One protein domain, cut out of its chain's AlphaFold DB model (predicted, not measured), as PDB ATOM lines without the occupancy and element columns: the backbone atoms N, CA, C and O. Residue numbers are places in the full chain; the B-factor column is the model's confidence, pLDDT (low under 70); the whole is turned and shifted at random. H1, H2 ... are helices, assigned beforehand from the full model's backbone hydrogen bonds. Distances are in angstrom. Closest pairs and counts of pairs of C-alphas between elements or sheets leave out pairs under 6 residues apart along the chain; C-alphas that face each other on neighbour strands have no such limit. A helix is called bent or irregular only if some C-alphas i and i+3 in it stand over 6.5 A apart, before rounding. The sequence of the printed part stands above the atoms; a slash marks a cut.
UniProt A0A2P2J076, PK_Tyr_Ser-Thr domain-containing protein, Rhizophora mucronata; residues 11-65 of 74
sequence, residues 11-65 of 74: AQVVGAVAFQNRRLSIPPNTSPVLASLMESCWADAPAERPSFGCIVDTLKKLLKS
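AT A GLANCE: This is residues 11 to 65 of the 74 residues of the protein "PK_Tyr_Ser-Thr domain-containing protein" of Rhizophora mucronata (UniProt A0A2P2J076). Two helices, H3 and H2, lie side by side as a helical hairpin, and a third helix, H1, is set off from both of them at the other end of a long strip of chain with no named element. The whole is flat and loose, with the hairpin at one end of the longest axis and H1 at the other. The printed part has 55 residues with three named helices, in the order H1, H2, H3, and no named strand; the class is all helix. The radius of gyration of the C-alphas is 13.1 A, and the C-alphas span 39 by 28 by 14 A.

HOW THE PARTS SIT: The longest helix by residues is H3, residues 52 to 63. It touches H2, residues 32 to 41, with 5 pairs of C-alphas within 8 A. The closest C-alphas of the two are those of Leu 37 and Ile 55, 7.3 A apart. Their centres are 10.9 A apart. Their lines stand at a shallow tilt of 13 degrees, and they run opposite ways; together they form a helical hairpin. H1, residues 11 to 19, is apart from H2 and apart from H3, with no C-alpha within 8 A of either. In H1, H2 and H3 every O i to N i+4 pair is within hydrogen-bond range.

IN THESE COORDINATES: H3 has 12 residues, Phe 52 to Leu 63, and measures 16.7 A from first to last C-alpha; it ends at C-alpha 63, at (255.072, 275.334, 279.481). H2 has 10 residues, Pro 32 to Cys 41, and measures 14.2 A, with C-alpha 32 at (241.682, 276.115, 278.180). H1 has 9 residues, Ala 11 to Phe 19, and measures 11.3 A; it begins at C-alpha 11, at (236.997, 305.997, 286.534). None of the three helices is bent or irregular.

THE WHOLE: The two C-alphas farthest apart are those of Ala 11 and Ser 65, the first and last printed residues, at 40.3 A. The link from H1 to H2 is long, with 12 residues, 20 to 31, whose C-alphas lie 9 to 17 A from the mean of all C-alphas. The link from H2 to H3 is short but not tight, with 10 residues between them, and in it residues 46 to 48 are a brief helical run. The printed part has no cut. The mean pLDDT of the printed part is 93.5, and one printed residue, Ser 65, is under 70.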
ATOM      1  N   ALA A  11     238.223 306.074 285.735       97.19
ATOM      2  CA  ALA A  11     236.997 305.997 286.534       97.19
ATOM      3  C   ALA A  11     235.953 305.038 285.929       97.19
ATOM      4  O   ALA A  11     235.268 304.323 286.658       97.19
ATOM      5  N   GLN A  12     235.858 304.972 284.595       97.62
ATOM      6  CA  GLN A  12     234.955 304.044 283.910       97.62
ATOM      7  C   GLN A  12     235.425 302.594 284.059       97.62
ATOM      8  O   GLN A  12     234.593 301.702 284.205       97.62
ATOM      9  N   VAL A  13     236.742 302.356 284.076       96.69
ATOM     10  CA  VAL A  13     237.312 301.026 284.350       96.69
ATOM     11  C   VAL A  13     236.976 300.577 285.771       96.69
ATOM     12  O   VAL A  13     236.539 299.443 285.950       96.69
ATOM     13  N   VAL A  14     237.094 301.462 286.769       95.75
ATOM     14  CA  VAL A  14     236.650 301.167 288.145       95.75
ATOM     15  C   VAL A  14     235.155 300.830 288.160       95.75
ATOM     16  O   VAL A  14     234.776 299.793 288.694       95.75
ATOM     17  N   GLY A  15     234.331 301.646 287.492       96.69
ATOM     18  CA  GLY A  15     232.910 301.386 287.233       96.69
ATOM     19  C   GLY A  15     232.634 299.963 286.736       96.69
ATOM     20  O   GLY A  15     231.880 299.197 287.338       96.69
ATOM     21  N   ALA A  16     233.285 299.603 285.632       95.81
ATOM     22  CA  ALA A  16     233.103 298.331 284.950       95.81
ATOM     23  C   ALA A  16     233.581 297.132 285.787       95.81
ATOM     24  O   ALA A  16     232.888 296.119 285.854       95.81
ATOM     25  N   VAL A  17     234.749 297.226 286.426       94.88
ATOM     26  CA  VAL A  17     235.361 296.090 287.132       94.88
ATOM     27  C   VAL A  17     234.773 295.907 288.528       94.88
ATOM     28  O   VAL A  17     234.409 294.785 288.874       94.88
ATOM     29  N   ALA A  18     234.681 296.986 289.311       91.56
ATOM     30  CA  ALA A  18     234.309 296.918 290.725       91.56
ATOM     31  C   ALA A  18     232.794 296.837 290.947       91.56
ATOM     32  O   ALA A  18     232.367 296.255 291.935       91.56
ATOM     33  N   PHE A  19     231.986 297.406 290.045       92.94
ATOM     34  CA  PHE A  19     230.534 297.499 290.250       92.94
ATOM     35  C   PHE A  19     229.712 296.721 289.222       92.94
ATOM     36  O   PHE A  19     228.621 296.264 289.542       92.94
ATOM     37  N   GLN A  20     230.213 296.545 287.996       94.25
ATOM     38  CA  GLN A  20     229.524 295.754 286.963       94.25
ATOM     39  C   GLN A  20     230.084 294.332 286.826       94.25
ATOM     40  O   GLN A  20     229.657 293.591 285.945       94.25
ATOM     41  N   ASN A  21     231.076 293.977 287.649       92.94
ATOM     42  CA  ASN A  21     231.813 292.716 287.595       92.94
ATOM     43  C   ASN A  21     232.288 292.332 286.177       92.94
ATOM     44  O   ASN A  21     232.414 291.157 285.830       92.94
ATOM     45  N   ARG A  22     232.559 293.324 285.319       94.88
ATOM     46  CA  ARG A  22     233.059 293.060 283.973       94.88
ATOM     47  C   ARG A  22     234.508 292.603 284.049       94.88
ATOM     48  O   ARG A  22     235.300 293.066 284.876       94.88
ATOM     49  N   ARG A  23     234.860 291.715 283.129       95.25
ATOM     50  CA  ARG A  23     236.214 291.209 282.908       95.25
ATOM     51  C   ARG A  23     236.577 291.355 281.432       95.25
ATOM     52  O   ARG A  23     235.699 291.544 280.591       95.25
ATOM     53  N   LEU A  24     237.873 291.345 281.126       93.06
ATOM     54  CA  LEU A  24     238.337 291.395 279.739       93.06
ATOM     55  C   LEU A  24     237.934 290.105 279.024       93.06
ATOM     56  O   LEU A  24     237.979 289.033 279.617       93.06
ATOM     57  N   SER A  25     237.577 290.191 277.748       91.75
ATOM     58  CA  SER A  25     237.372 288.994 276.933       91.75
ATOM     59  C   SER A  25     238.685 288.224 276.797       91.75
ATOM     60  O   SER A  25     239.714 288.812 276.454       91.75
ATOM     61  N   ILE A  26     238.644 286.913 277.018       92.06
ATOM     62  CA  ILE A  26     239.787 286.037 276.760       92.06
ATOM     63  C   ILE A  26     239.946 285.890 275.238       92.06
ATOM     64  O   ILE A  26     238.952 285.619 274.560       92.06
ATOM     65  N   PRO A  27     241.154 286.086 274.675       90.69
ATOM     66  CA  PRO A  27     241.366 285.951 273.241       90.69
ATOM     67  C   PRO A  27     240.990 284.555 272.723       90.69
ATOM     68  O   PRO A  27     241.236 283.558 273.417       90.69
ATOM     69  N   PRO A  28     240.464 284.454 271.491       86.88
ATOM     70  CA  PRO A  28     240.291 283.162 270.840       86.88
ATOM     71  C   PRO A  28     241.649 282.450 270.733       86.88
ATOM     72  O   PRO A  28     242.687 283.100 270.625       86.88
ATOM     73  N   ASN A  29     241.640 281.116 270.777       88.12
ATOM     74  CA  ASN A  29     242.835 280.254 270.788       88.12
ATOM     75  C   ASN A  29     243.677 280.305 272.077       88.12
ATOM     76  O   ASN A  29     244.767 279.736 272.127       88.12
ATOM     77  N   THR A  30     243.175 280.925 273.147       90.50
ATOM     78  CA  THR A  30     243.791 280.779 274.472       90.50
ATOM     79  C   THR A  30     243.611 279.344 274.965       90.50
ATOM     80  O   THR A  30     242.510 278.797 274.930       90.50
ATOM     81  N   SER A  31     244.695 278.735 275.452       91.75
ATOM     82  CA  SER A  31     244.666 277.413 276.083       91.75
ATOM     83  C   SER A  31     243.563 277.316 277.142       91.75
ATOM     84  O   SER A  31     243.512 278.200 278.000       91.75
ATOM     85  N   PRO A  32     242.743 276.250 277.178       93.12
ATOM     86  CA  PRO A  32     241.682 276.115 278.180       93.12
ATOM     87  C   PRO A  32     242.196 276.214 279.622       93.12
ATOM     88  O   PRO A  32     241.558 276.815 280.481       93.12
ATOM     89  N   VAL A  33     243.394 275.682 279.879       93.00
ATOM     90  CA  VAL A  33     244.031 275.746 281.202       93.00
ATOM     91  C   VAL A  33     244.456 277.177 281.540       93.00
ATOM     92  O   VAL A  33     244.298 277.611 282.678       93.00
ATOM     93  N   LEU A  34     244.970 277.930 280.562       94.31
ATOM     94  CA  LEU A  34     245.342 279.330 280.767       94.31
ATOM     95  C   LEU A  34     244.103 280.213 280.949       94.31
ATOM     96  O   LEU A  34     244.100 281.064 281.831       94.31
ATOM     97  N   ALA A  35     243.050 279.979 280.164       95.38
ATOM     98  CA  ALA A  35     241.779 280.679 280.293       95.38
ATOM     99  C   ALA A  35     241.171 280.465 281.689       95.38
ATOM    100  O   ALA A  35     240.876 281.434 282.384       95.38
ATOM    101  N   SER A  36     241.113 279.213 282.151       95.69
ATOM    102  CA  SER A  36     240.628 278.876 283.494       95.69
ATOM    103  C   SER A  36     241.491 279.483 284.610       95.69
ATOM    104  O   SER A  36     240.970 279.938 285.631       95.69
ATOM    105  N   LEU A  37     242.814 279.558 284.419       96.88
ATOM    106  CA  LEU A  37     243.709 280.229 285.363       96.88
ATOM    107  C   LEU A  37     243.441 281.739 285.426       96.88
ATOM    108  O   LEU A  37     243.348 282.292 286.522       96.88
ATOM    109  N   MET A  38     243.301 282.405 284.273       96.56
ATOM    110  CA  MET A  38     242.916 283.822 284.207       96.56
ATOM    111  C   MET A  38     241.584 284.045 284.927       96.56
ATOM    112  O   MET A  38     241.463 284.994 285.705       96.56
ATOM    113  N   GLU A  39     240.634 283.130 284.726       96.00
ATOM    114  CA  GLU A  39     239.326 283.191 285.361       96.00
ATOM    115  C   GLU A  39     239.374 283.038 286.879       96.00
ATOM    116  O   GLU A  39     238.735 283.781 287.621       96.00
ATOM    117  N   SER A  40     240.199 282.121 287.363       97.06
ATOM    118  CA  SER A  40     240.388 281.916 288.799       97.06
ATOM    119  C   SER A  40     241.064 283.132 289.451       97.06
ATOM    120  O   SER A  40     240.708 283.547 290.552       97.06
ATOM    121  N   CYS A  41     242.021 283.761 288.761       97.19
ATOM    122  CA  CYS A  41     242.724 284.950 289.253       97.19
ATOM    123  C   CYS A  41     241.813 286.170 289.431       97.19
ATOM    124  O   CYS A  41     242.080 287.008 290.296       97.19
ATOM    125  N   TRP A  42     240.758 286.298 288.624       95.31
ATOM    126  CA  TRP A  42     239.857 287.451 288.663       95.31
ATOM    127  C   TRP A  42     238.530 287.180 289.382       95.31
ATOM    128  O   TRP A  42     237.581 287.958 289.206       95.31
ATOM    129  N   ALA A  43     238.459 286.088 290.158       95.62
ATOM    130  CA  ALA A  43     237.297 285.729 290.963       95.62
ATOM    131  C   ALA A  43     236.823 286.923 291.807       95.62
ATOM    132  O   ALA A  43     237.635 287.723 292.303       95.62
ATOM    133  N   ASP A  44     235.501 287.063 291.915       92.25
ATOM    134  CA  ASP A  44     234.869 288.183 292.614       92.25
ATOM    135  C   ASP A  44     235.230 288.155 294.102       92.25
ATOM    136  O   ASP A  44     235.819 289.107 294.619       92.25
ATOM    137  N   ALA A  45     235.029 287.000 294.743       94.38
ATOM    138  CA  ALA A  45     235.479 286.747 296.100       94.38
ATOM    139  C   ALA A  45     237.017 286.625 296.147       94.38
ATOM    140  O   ALA A  45     237.590 285.706 295.555       94.38
ATOM    141  N   PRO A  46     237.728 287.488 296.901       94.75
ATOM    142  CA  PRO A  46     239.187 287.420 296.992       94.75
ATOM    143  C   PRO A  46     239.715 286.086 297.535       94.75
ATOM    144  O   PRO A  46     240.807 285.672 297.161       94.75
ATOM    145  N   ALA A  47     238.940 285.413 298.392       97.25
ATOM    146  CA  ALA A  47     239.302 284.125 298.985       97.25
ATOM    147  C   ALA A  47     239.273 282.955 297.984       97.25
ATOM    148  O   ALA A  47     239.906 281.934 298.236       97.25
ATOM    149  N   GLU A  48     238.572 283.098 296.856       96.88
ATOM    150  CA  GLU A  48     238.525 282.084 295.793       96.88
ATOM    151  C   GLU A  48     239.710 282.197 294.825       96.88
ATOM    152  O   GLU A  48     239.925 281.319 293.989       96.88
ATOM    153  N   ARG A  49     240.502 283.271 294.929       98.00
ATOM    154  CA  ARG A  49     241.652 283.479 294.049       98.00
ATOM    155  C   ARG A  49     242.782 282.516 294.417       98.00
ATOM    156  O   ARG A  49     243.080 282.328 295.599       98.00
ATOM    157  N   PRO A  50     243.471 281.939 293.420       98.00
ATOM    158  CA  PRO A  50     244.575 281.031 293.673       98.00
ATOM    159  C   PRO A  50     245.739 281.760 294.345       98.00
ATOM    160  O   PRO A  50     246.024 282.929 294.075       98.00
ATOM    161  N   SER A  51     246.473 281.034 295.186       98.25
ATOM    162  CA  SER A  51     247.745 281.526 295.702       98.25
ATOM    163  C   SER A  51     248.755 281.688 294.566       98.25
ATOM    164  O   SER A  51     248.718 280.972 293.562       98.25
ATOM    165  N   PHE A  52     249.730 282.577 294.748       97.44
ATOM    166  CA  PHE A  52     250.779 282.772 293.749       97.44
ATOM    167  C   PHE A  52     251.555 281.478 293.436       97.44
ATOM    168  O   PHE A  52     251.903 281.228 292.285       97.44
ATOM    169  N   GLY A  53     251.758 280.605 294.433       97.81
ATOM    170  CA  GLY A  53     252.364 279.284 294.224       97.81
ATOM    171  C   GLY A  53     251.548 278.402 293.272       97.81
ATOM    172  O   GLY A  53     252.101 277.851 292.322       97.81
ATOM    173  N   CYS A  54     250.224 278.351 293.456       96.56
ATOM    174  CA  CYS A  54     249.318 277.622 292.567       96.56
ATOM    175  C   CYS A  54     249.363 278.160 291.124       96.56
ATOM    176  O   CYS A  54     249.409 277.378 290.167       96.56
ATOM    177  N   ILE A  55     249.421 279.489 290.964       97.38
ATOM    178  CA  ILE A  55     249.560 280.145 289.654       97.38
ATOM    179  C   ILE A  55     250.847 279.676 288.964       97.38
ATOM    180  O   ILE A  55     250.809 279.193 287.829       97.38
ATOM    181  N   VAL A  56     251.987 279.767 289.655       96.25
ATOM    182  CA  VAL A  56     253.298 279.382 289.110       96.25
ATOM    183  C   VAL A  56     253.338 277.903 288.729       96.25
ATOM    184  O   VAL A  56     253.841 277.560 287.657       96.25
ATOM    185  N   ASP A  57     252.799 277.018 289.565       95.31
ATOM    186  CA  ASP A  57     252.780 275.582 289.282       95.31
ATOM    187  C   ASP A  57     251.909 275.241 288.068       95.31
ATOM    188  O   ASP A  57     252.286 274.392 287.254       95.31
ATOM    189  N   THR A  58     250.787 275.939 287.894       94.62
ATOM    190  CA  THR A  58     249.919 275.793 286.715       94.62
ATOM    191  C   THR A  58     250.633 276.250 285.444       94.62
ATOM    192  O   THR A  58     250.670 275.513 284.455       94.62
ATOM    193  N   LEU A  59     251.289 277.415 285.479       94.31
ATOM    194  CA  LEU A  59     252.062 277.934 284.346       94.31
ATOM    195  C   LEU A  59     253.238 277.015 283.979       94.31
ATOM    196  O   LEU A  59     253.461 276.736 282.802       94.31
ATOM    197  N   LYS A  60     253.957 276.469 284.967       92.62
ATOM    198  CA  LYS A  60     255.036 275.495 284.723       92.62
ATOM    199  C   LYS A  60     254.529 274.240 284.013       92.62
ATOM    200  O   LYS A  60     255.227 273.722 283.146       92.62
ATOM    201  N   LYS A  61     253.346 273.733 284.374       89.69
ATOM    202  CA  LYS A  61     252.738 272.566 283.708       89.69
ATOM    203  C   LYS A  61     252.366 272.882 282.259       89.69
ATOM    204  O   LYS A  61     252.628 272.059 281.387       89.69
ATOM    205  N   LEU A  62     251.830 274.076 282.005       88.69
ATOM    206  CA  LEU A  62     251.498 274.538 280.654       88.69
ATOM    207  C   LEU A  62     252.729 274.605 279.746       88.69
ATOM    208  O   LEU A  62     252.698 274.081 278.636       88.69
ATOM    209  N   LEU A  63     253.827 275.179 280.242       86.75
ATOM    210  CA  LEU A  63     255.072 275.334 279.481       86.75
ATOM    211  C   LEU A  63     255.812 274.009 279.239       86.75
ATOM    212  O   LEU A  63     256.590 273.903 278.296       86.75
ATOM    213  N   LYS A  64     255.586 272.995 280.080       77.88
ATOM    214  CA  LYS A  64     256.186 271.659 279.931       77.88
ATOM    215  C   LYS A  64     255.416 270.745 278.972       77.88
ATOM    216  O   LYS A  64     255.918 269.667 278.665       77.88
ATOM    217  N   SER A  65     254.221 271.129 278.515       59.84
ATOM    218  CA  SER A  65     253.442 270.327 277.567       59.84
ATOM    219  C   SER A  65     253.900 270.594 276.123       59.84
ATOM    220  O   SER A  65     253.734 271.720 275.644       59.84
TER     221      SER A  65